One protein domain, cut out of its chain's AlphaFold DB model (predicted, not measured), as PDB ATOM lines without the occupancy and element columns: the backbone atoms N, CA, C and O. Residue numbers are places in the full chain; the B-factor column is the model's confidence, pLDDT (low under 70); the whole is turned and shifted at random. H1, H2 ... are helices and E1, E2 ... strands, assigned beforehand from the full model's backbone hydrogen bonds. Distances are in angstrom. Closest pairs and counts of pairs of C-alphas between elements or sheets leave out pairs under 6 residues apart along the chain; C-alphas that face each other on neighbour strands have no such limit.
ATOM      1  N   ILE A   6     -16.899 -23.231 -36.450       90.38
ATOM      2  CA  ILE A   6     -18.308 -23.317 -36.080       90.38
ATOM      3  C   ILE A   6     -18.383 -23.305 -34.558       90.38
ATOM      4  O   ILE A   6     -17.858 -24.202 -33.895       90.38
ATOM      5  N   LEU A   7     -19.045 -22.288 -34.011       91.44
ATOM      6  CA  LEU A   7     -19.391 -22.227 -32.597       91.44
ATOM      7  C   LEU A   7     -20.735 -22.931 -32.384       91.44
ATOM      8  O   LEU A   7     -21.731 -22.569 -33.008       91.44
ATOM      9  N   TYR A   8     -20.756 -23.923 -31.502       92.19
ATOM     10  CA  TYR A   8     -21.947 -24.667 -31.112       92.19
ATOM     11  C   TYR A   8     -22.246 -24.432 -29.630       92.19
ATOM     12  O   TYR A   8     -21.411 -24.703 -28.765       92.19
ATOM     13  N   GLU A   9     -23.439 -23.926 -29.335       91.38
ATOM     14  CA  GLU A   9     -23.938 -23.789 -27.969       91.38
ATOM     15  C   GLU A   9     -24.599 -25.090 -27.504       91.38
ATOM     16  O   GLU A   9     -25.391 -25.704 -28.218       91.38
ATOM     17  N   HIS A  10     -24.301 -25.485 -26.269       92.31
ATOM     18  CA  HIS A  10     -24.936 -26.603 -25.594       92.31
ATOM     19  C   HIS A  10     -25.259 -26.225 -24.143       92.31
ATOM     20  O   HIS A  10     -24.563 -25.421 -23.527       92.31
ATOM     21  N   ALA A  11     -26.241 -26.890 -23.525       91.50
ATOM     22  CA  ALA A  11     -26.594 -26.675 -22.114       91.50
ATOM     23  C   ALA A  11     -25.430 -26.928 -21.128       91.50
ATOM     24  O   ALA A  11     -25.491 -26.531 -19.968       91.50
ATOM     25  N   ALA A  12     -24.370 -27.602 -21.586       93.25
ATOM     26  CA  ALA A  12     -23.169 -27.895 -20.806       93.25
ATOM     27  C   ALA A  12     -22.019 -26.896 -21.037       93.25
ATOM     28  O   ALA A  12     -21.038 -26.941 -20.293       93.25
ATOM     29  N   GLY A  13     -22.097 -26.037 -22.056       92.00
ATOM     30  CA  GLY A  13     -21.014 -25.139 -22.455       92.00
ATOM     31  C   GLY A  13     -20.962 -24.887 -23.960       92.00
ATOM     32  O   GLY A  13     -21.840 -25.315 -24.708       92.00
ATOM     33  N   TYR A  14     -19.891 -24.242 -24.416       92.88
ATOM     34  CA  TYR A  14     -19.655 -23.957 -25.833       92.88
ATOM     35  C   TYR A  14     -18.642 -24.925 -26.433       92.88
ATOM     36  O   TYR A  14     -17.562 -25.122 -25.876       92.88
ATOM     37  N   ALA A  15     -18.961 -25.499 -27.586       94.31
ATOM     38  CA  ALA A  15     -18.046 -26.317 -28.370       94.31
ATOM     39  C   ALA A  15     -17.615 -25.573 -29.636       94.31
ATOM     40  O   ALA A  15     -18.412 -24.886 -30.273       94.31
ATOM     41  N   LEU A  16     -16.351 -25.733 -30.011       94.00
ATOM     42  CA  LEU A  16     -15.780 -25.198 -31.237       94.00
ATOM     43  C   LEU A  16     -15.441 -26.356 -32.172       94.00
ATOM     44  O   LEU A  16     -14.758 -27.305 -31.775       94.00
ATOM     45  N   PHE A  17     -15.894 -26.251 -33.415       93.19
ATOM     46  CA  PHE A  17     -15.629 -27.216 -34.474       93.19
ATOM     47  C   PHE A  17     -15.011 -26.531 -35.692       93.19
ATOM     48  O   PHE A  17     -15.143 -25.322 -35.870       93.19
ATOM     49  N   ILE A  18     -14.365 -27.311 -36.551       91.56
ATOM     50  CA  ILE A  18     -14.036 -26.933 -37.927       91.56
ATOM     51  C   ILE A  18     -14.791 -27.891 -38.841       91.56
ATOM     52  O   ILE A  18     -14.750 -29.103 -38.620       91.56
ATOM     53  N   ALA A  19     -15.457 -27.356 -39.860       85.31
ATOM     54  CA  ALA A  19     -16.025 -28.159 -40.934       85.31
ATOM     55  C   ALA A  19     -15.183 -28.024 -42.206       85.31
ATOM     56  O   ALA A  19     -14.701 -26.939 -42.533       85.31
ATOM     57  N   GLU A  20     -15.011 -29.137 -42.910       76.38
ATOM     58  CA  GLU A  20     -14.448 -29.167 -44.260       76.38
ATOM     59  C   GLU A  20     -15.490 -28.680 -45.304       76.38
ATOM     60  O   GLU A  20     -16.688 -28.700 -45.014       76.38
ATOM     61  N   PRO A  21     -15.059 -28.154 -46.473       69.88
ATOM     62  CA  PRO A  21     -15.861 -27.249 -47.312       69.88
ATOM     63  C   PRO A  21     -17.084 -27.870 -48.024       69.88
ATOM     64  O   PRO A  21     -17.275 -29.081 -48.058       69.88
ATOM     65  N   GLU A  22     -17.892 -26.989 -48.637       64.12
ATOM     66  CA  GLU A  22     -19.216 -27.184 -49.281       64.12
ATOM     67  C   GLU A  22     -19.353 -28.295 -50.343       64.12
ATOM     68  O   GLU A  22     -20.460 -28.562 -50.812       64.12
ATOM     69  N   GLU A  23     -18.283 -28.990 -50.725       67.81
ATOM     70  CA  GLU A  23     -18.309 -30.016 -51.782       67.81
ATOM     71  C   GLU A  23     -19.223 -31.215 -51.444       67.81
ATOM     72  O   GLU A  23     -19.596 -31.999 -52.317       67.81
ATOM     73  N   PHE A  24     -19.662 -31.324 -50.188       69.25
ATOM     74  CA  PHE A  24     -20.529 -32.385 -49.685       69.25
ATOM     75  C   PHE A  24     -22.036 -32.099 -49.769       69.25
ATOM     76  O   PHE A  24     -22.820 -32.937 -49.320       69.25
ATOM     77  N   LEU A  25     -22.482 -30.971 -50.339       72.00
ATOM     78  CA  LEU A  25     -23.908 -30.592 -50.358       72.00
ATOM     79  C   LEU A  25     -24.838 -31.680 -50.926       72.00
ATOM     80  O   LEU A  25     -25.944 -31.867 -50.426       72.00
ATOM     81  N   THR A  26     -24.388 -32.440 -51.927       81.56
ATOM     82  CA  THR A  26     -25.180 -33.517 -52.548       81.56
ATOM     83  C   THR A  26     -25.286 -34.782 -51.695       81.56
ATOM     84  O   THR A  26     -26.205 -35.568 -51.896       81.56
ATOM     85  N   GLN A  27     -24.373 -34.976 -50.741       83.44
ATOM     86  CA  GLN A  27     -24.298 -36.156 -49.868       83.44
ATOM     87  C   GLN A  27     -24.550 -35.808 -48.398       83.44
ATOM     88  O   GLN A  27     -24.408 -36.662 -47.524       83.44
ATOM     89  N   ILE A  28     -24.913 -34.556 -48.102       85.94
ATOM     90  CA  ILE A  28     -24.962 -34.053 -46.731       85.94
ATOM     91  C   ILE A  28     -25.913 -34.876 -45.862       85.94
ATOM     92  O   ILE A  28     -25.571 -35.186 -44.726       85.94
ATOM     93  N   THR A  29     -27.051 -35.314 -46.412       89.62
ATOM     94  CA  THR A  29     -28.034 -36.161 -45.722       89.62
ATOM     95  C   THR A  29     -27.437 -37.495 -45.289       89.62
ATOM     96  O   THR A  29     -27.618 -37.905 -44.144       89.62
ATOM     97  N   ASP A  30     -26.676 -38.148 -46.163       91.25
ATOM     98  CA  ASP A  30     -26.039 -39.436 -45.875       91.25
ATOM     99  C   ASP A  30     -24.884 -39.279 -44.887       91.25
ATOM    100  O   ASP A  30     -24.636 -40.161 -44.064       91.25
ATOM    101  N   ILE A  31     -24.176 -38.151 -44.964       90.25
ATOM    102  CA  ILE A  31     -23.056 -37.828 -44.083       90.25
ATOM    103  C   ILE A  31     -23.547 -37.536 -42.664       90.25
ATOM    104  O   ILE A  31     -22.986 -38.084 -41.719       90.25
ATOM    105  N   VAL A  32     -24.592 -36.718 -42.486       90.00
ATOM    106  CA  VAL A  32     -25.130 -36.398 -41.146       90.00
ATOM    107  C   VAL A  32     -25.876 -37.573 -40.512       90.00
ATOM    108  O   VAL A  32     -25.986 -37.633 -39.289       90.00
ATOM    109  N   SER A  33     -26.356 -38.519 -41.322       94.12
ATOM    110  CA  SER A  33     -27.052 -39.723 -40.843       94.12
ATOM    111  C   SER A  33     -26.103 -40.816 -40.332       94.12
ATOM    112  O   SER A  33     -26.543 -41.722 -39.628       94.12
ATOM    113  N   ASP A  34     -24.807 -40.745 -40.657       94.12
ATOM    114  CA  ASP A  34     -23.786 -41.702 -40.219       94.12
ATOM    115  C   ASP A  34     -22.690 -40.989 -39.422       94.12
ATOM    116  O   ASP A  34     -21.893 -40.216 -39.953       94.12
ATOM    117  N   VAL A  35     -22.594 -41.302 -38.130       92.75
ATOM    118  CA  VAL A  35     -21.633 -40.663 -37.222       92.75
ATOM    119  C   VAL A  35     -20.174 -40.834 -37.661       92.75
ATOM    120  O   VAL A  35     -19.344 -39.962 -37.392       92.75
ATOM    121  N   ASN A  36     -19.831 -41.938 -38.330       92.62
ATOM    122  CA  ASN A  36     -18.468 -42.180 -38.794       92.62
ATOM    123  C   ASN A  36     -18.135 -41.285 -39.986       92.62
ATOM    124  O   ASN A  36     -17.018 -40.774 -40.057       92.62
ATOM    125  N   LYS A  37     -19.104 -41.051 -40.878       90.62
ATOM    126  CA  LYS A  37     -18.962 -40.109 -41.997       90.62
ATOM    127  C   LYS A  37     -18.955 -38.668 -41.499       90.62
ATOM    128  O   LYS A  37     -18.078 -37.896 -41.876       90.62
ATOM    129  N   PHE A  38     -19.846 -38.321 -40.572       90.44
ATOM    130  CA  PHE A  38     -19.909 -36.984 -39.986       90.44
ATOM    131  C   PHE A  38     -18.580 -36.558 -39.340       90.44
ATOM    132  O   PHE A  38     -18.090 -35.456 -39.576       90.44
ATOM    133  N   LYS A  39     -17.937 -37.455 -38.583       90.38
ATOM    134  CA  LYS A  39     -16.621 -37.198 -37.964       90.38
ATOM    135  C   LYS A  39     -15.491 -36.987 -38.977       90.38
ATOM    136  O   LYS A  39     -14.431 -36.467 -38.612       90.38
ATOM    137  N   GLN A  40     -15.656 -37.414 -40.230       87.88
ATOM    138  CA  GLN A  40     -14.666 -37.149 -41.275       87.88
ATOM    139  C   GLN A  40     -14.701 -35.682 -41.700       87.88
ATOM    140  O   GLN A  40     -13.628 -35.113 -41.860       87.88
ATOM    141  N   VAL A  41     -15.887 -35.072 -41.758       87.94
ATOM    142  CA  VAL A  41     -16.082 -33.697 -42.249       87.94
ATOM    143  C   VAL A  41     -16.169 -32.642 -41.145       87.94
ATOM    144  O   VAL A  41     -15.876 -31.479 -41.398       87.94
ATOM    145  N   CYS A  42     -16.549 -33.018 -39.921       90.19
ATOM    146  CA  CYS A  42     -16.655 -32.114 -38.776       90.19
ATOM    147  C   CYS A  42     -15.658 -32.522 -37.686       90.19
ATOM    148  O   CYS A  42     -15.735 -33.618 -37.121       90.19
ATOM    149  N   LYS A  43     -14.699 -31.640 -37.397       91.12
ATOM    150  CA  LYS A  43     -13.616 -31.869 -36.436       91.12
ATOM    151  C   LYS A  43     -13.843 -31.054 -35.176       91.12
ATOM    152  O   LYS A  43     -14.043 -29.846 -35.237       91.12
ATOM    153  N   PHE A  44     -13.773 -31.718 -34.030       92.75
ATOM    154  CA  PHE A  44     -13.789 -31.065 -32.727       92.75
ATOM    155  C   PHE A  44     -12.466 -30.336 -32.470       92.75
ATOM    156  O   PHE A  44     -11.400 -30.910 -32.693       92.75
ATOM    157  N   VAL A  45     -12.544 -29.096 -31.986       94.12
ATOM    158  CA  VAL A  45     -11.377 -28.254 -31.679       94.12
ATOM    159  C   VAL A  45     -11.255 -28.012 -30.180       94.12
ATOM    160  O   VAL A  45     -10.200 -28.254 -29.601       94.12
ATOM    161  N   ALA A  46     -12.322 -27.524 -29.547       93.69
ATOM    162  CA  ALA A  46     -12.299 -27.136 -28.140       93.69
ATOM    163  C   ALA A  46     -13.692 -27.209 -27.510       93.69
ATOM    164  O   ALA A  46     -14.707 -27.114 -28.198       93.69
ATOM    165  N   PHE A  47     -13.735 -27.336 -26.183       94.25
ATOM    166  CA  PHE A  47     -14.963 -27.247 -25.400       94.25
ATOM    167  C   PHE A  47     -14.730 -26.424 -24.135       94.25
ATOM    168  O   PHE A  47     -13.808 -26.708 -23.371       94.25
ATOM    169  N   GLN A  48     -15.586 -25.431 -23.910       92.56
ATOM    170  CA  GLN A  48     -15.608 -24.593 -22.719       92.56
ATOM    171  C   GLN A  48     -16.854 -24.932 -21.891       92.56
ATOM    172  O   GLN A  48     -17.937 -24.436 -22.206       92.56
ATOM    173  N   PRO A  49     -16.731 -25.750 -20.829       93.81
ATOM    174  CA  PRO A  49     -17.863 -26.083 -19.975       93.81
ATOM    175  C   PRO A  49     -18.311 -24.889 -19.128       93.81
ATOM    176  O   PRO A  49     -17.491 -24.050 -18.724       93.81
ATOM    177  N   PHE A  50     -19.598 -24.863 -18.778       90.62
ATOM    178  CA  PHE A  50     -20.112 -23.997 -17.717       90.62
ATOM    179  C   PHE A  50     -19.653 -24.503 -16.349       90.62
ATOM    180  O   PHE A  50     -19.647 -25.705 -16.082       90.62
ATOM    181  N   LYS A  51     -19.266 -23.584 -15.456       89.94
ATOM    182  CA  LYS A  51     -18.760 -23.959 -14.126       89.94
ATOM    183  C   LYS A  51     -19.903 -24.309 -13.175       89.94
ATOM    184  O   LYS A  51     -19.710 -25.110 -12.260       89.94
ATOM    185  N   ARG A  52     -21.071 -23.684 -13.345       91.69
ATOM    186  CA  ARG A  52     -22.254 -23.840 -12.487       91.69
ATOM    187  C   ARG A  52     -23.540 -23.764 -13.307       91.69
ATOM    188  O   ARG A  52     -23.582 -23.138 -14.359       91.69
ATOM    189  N   GLY A  53     -24.626 -24.323 -12.767       90.81
ATOM    190  CA  GLY A  53     -25.947 -24.255 -13.406       90.81
ATOM    191  C   GLY A  53     -26.482 -22.827 -13.579       90.81
ATOM    192  O   GLY A  53     -27.173 -22.554 -14.553       90.81
ATOM    193  N   ARG A  54     -26.120 -21.896 -12.681       89.62
ATOM    194  CA  ARG A  54     -26.444 -20.469 -12.849       89.62
ATOM    195  C   ARG A  54     -25.779 -19.892 -14.096       89.62
ATOM    196  O   ARG A  54     -26.451 -19.208 -14.854       89.62
ATOM    197  N   ASP A  55     -24.506 -20.222 -14.322       88.38
ATOM    198  CA  ASP A  55     -23.779 -19.765 -15.504       88.38
ATOM    199  C   ASP A  55     -24.508 -20.248 -16.765       88.38
ATOM    200  O   ASP A  55     -24.782 -19.449 -17.649       88.38
ATOM    201  N   ALA A  56     -24.936 -21.515 -16.812       90.50
ATOM    202  CA  ALA A  56     -25.706 -22.050 -17.939       90.50
ATOM    203  C   ALA A  56     -27.002 -21.259 -18.218       90.50
ATOM    204  O   ALA A  56     -27.293 -20.940 -19.370       90.50
ATOM    205  N   LEU A  57     -27.753 -20.900 -17.169       91.56
ATOM    206  CA  LEU A  57     -28.988 -20.115 -17.283       91.56
ATOM    207  C   LEU A  57     -28.731 -18.675 -17.760       91.56
ATOM    208  O   LEU A  57     -29.478 -18.140 -18.575       91.56
ATOM    209  N   GLU A  58     -27.677 -18.036 -17.259       89.25
ATOM    210  CA  GLU A  58     -27.289 -16.693 -17.704       89.25
ATOM    211  C   GLU A  58     -26.828 -16.705 -19.167       89.25
ATOM    212  O   GLU A  58     -27.154 -15.789 -19.926       89.25
ATOM    213  N   ASN A  59     -26.118 -17.759 -19.580       87.56
ATOM    214  CA  ASN A  59     -25.618 -17.913 -20.943       87.56
ATOM    215  C   ASN A  59     -26.769 -18.093 -21.951       87.56
ATOM    216  O   ASN A  59     -26.809 -17.355 -22.935       87.56
ATOM    217  N   ILE A  60     -27.751 -18.966 -21.681       88.88
ATOM    218  CA  ILE A  60     -28.887 -19.178 -22.604       88.88
ATOM    219  C   ILE A  60     -29.761 -17.923 -22.764       88.88
ATOM    220  O   ILE A  60     -30.204 -17.610 -23.872       88.88
ATOM    221  N   ASN A  61     -29.967 -17.157 -21.685       90.12
ATOM    222  CA  ASN A  61     -30.690 -15.882 -21.755       90.12
ATOM    223  C   ASN A  61     -29.910 -14.864 -22.592       90.12
ATOM    224  O   ASN A  61     -30.468 -14.224 -23.477       90.12
ATOM    225  N   SER A  62     -28.598 -14.775 -22.366       88.38
ATOM    226  CA  SER A  62     -27.719 -13.866 -23.104       88.38
ATOM    227  C   SER A  62     -27.698 -14.169 -24.606       88.38
ATOM    228  O   SER A  62     -27.751 -13.239 -25.409       88.38
ATOM    229  N   ILE A  63     -27.679 -15.447 -25.008       87.06
ATOM    230  CA  ILE A  63     -27.793 -15.834 -26.423       87.06
ATOM    231  C   ILE A  63     -29.172 -15.468 -26.980       87.06
ATOM    232  O   ILE A  63     -29.257 -14.850 -28.043       87.06
ATOM    233  N   SER A  64     -30.240 -15.786 -26.246       89.12
ATOM    234  CA  SER A  64     -31.623 -15.492 -26.654       89.12
ATOM    235  C   SER A  64     -31.867 -13.994 -26.875       89.12
ATOM    236  O   SER A  64     -32.626 -13.608 -27.762       89.12
ATOM    237  N   GLU A  65     -31.185 -13.144 -26.109       90.62
ATOM    238  CA  GLU A  65     -31.264 -11.681 -26.187       90.62
ATOM    239  C   GLU A  65     -30.201 -11.055 -27.112       90.62
ATOM    240  O   GLU A  65     -30.086  -9.832 -27.187       90.62
ATOM    241  N   SER A  66     -29.410 -11.865 -27.831       84.31
ATOM    242  CA  SER A  66     -28.295 -11.408 -28.685       84.31
ATOM    243  C   SER A  66     -27.236 -10.567 -27.946       84.31
ATOM    244  O   SER A  66     -26.559  -9.719 -28.536       84.31
TER     245      SER A  66
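This is residues 6 to 66 of the 77 residues of the protein "NOP5NT domain-containing protein" of Araneus ventricosus (UniProt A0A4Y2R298). A narrow sheet of three side-by-side strands, the longer E2 and E3 with the shorter E1 at one edge, forms the body of an elongated model, with the short helices H1 and H2 at one end of the sheet and the longer helix H3 at the other end. E2 and E3 run roughly along the longest axis; H2 and H3 only graze the sheet, and H1 is not on it. The printed part has 61 residues, with three named helices and three named strands in the order E1, E2, H1, H2, E3, H3; the sheet order is E1 - E2 - E3, all antiparallel, and the class is mixed, helices and strands. The whole is loose, with a radius of gyration of the C-alphas of 14.7 A and spans of 41 by 21 by 18 A.

Strand E1, residues 6 to 10, begins at C-alpha 6 (-18.308, -23.317, -36.080) and is 12.8 A long. E2, residues 13 to 19, is 19.4 A long, and E3, residues 42 to 49, is 19.8 A long and bends by 59 degrees at residue 45. H3, residues 53 to 64, is 16.9 A long and ends at C-alpha 64 (-31.623, -15.492, -26.654). H1, residues 28 to 33, and H2, residues 35 to 41, are shorter, at 8.4 A and 10.2 A; C-alpha 28 stands at (-24.962, -34.053, -46.731).

E2 is the inner strand, and E1 and E3 are the edge strands. E1 and E2 form a hairpin, antiparallel at 151 degrees, with N 8 and O 15 at 2.8 A within hydrogen-bond range. E2 and E3 are antiparallel at 163 degrees, with N 16 and O 46 at 2.8 A and N 43 and O 18 at 2.8 A. H3 is on the sheet but only grazes it, with its residues 55 to 63; the closest C-alphas of E2 and H3 are those of Gly 13 and Ala 56, 7.2 A apart. E1 and H3 are near each other, with 6 pairs of C-alphas within 10 A. H2 is only just on the sheet, with 5 pairs of C-alphas within 10 A, and only grazes it with its residues 38 to 41. H1 is not on the sheet. H1 and H2 only just touch, with 3 pairs of C-alphas within 8 A, and only at the corner by their link; their closest C-alphas are those of Ile 31 and Lys 37, 5.1 A apart. They run opposite ways at a steep tilt of 38 degrees. H3 is apart from H1 and H2. In H1 and H3 every O i to N i+4 pair is within hydrogen-bond range; in H2 it is 1 of 3, beside 2 of 4 O i to N i+3 pairs.

The C-alphas of Thr 26 and Arg 54 are the two farthest apart, at 41.8 A. The printed part has no cut. No link is long; E2 to H1, with 8 residues, is short, and the others are tight. The mean pLDDT of the printed part is 88.5, and residues 21 to 24 are under 70.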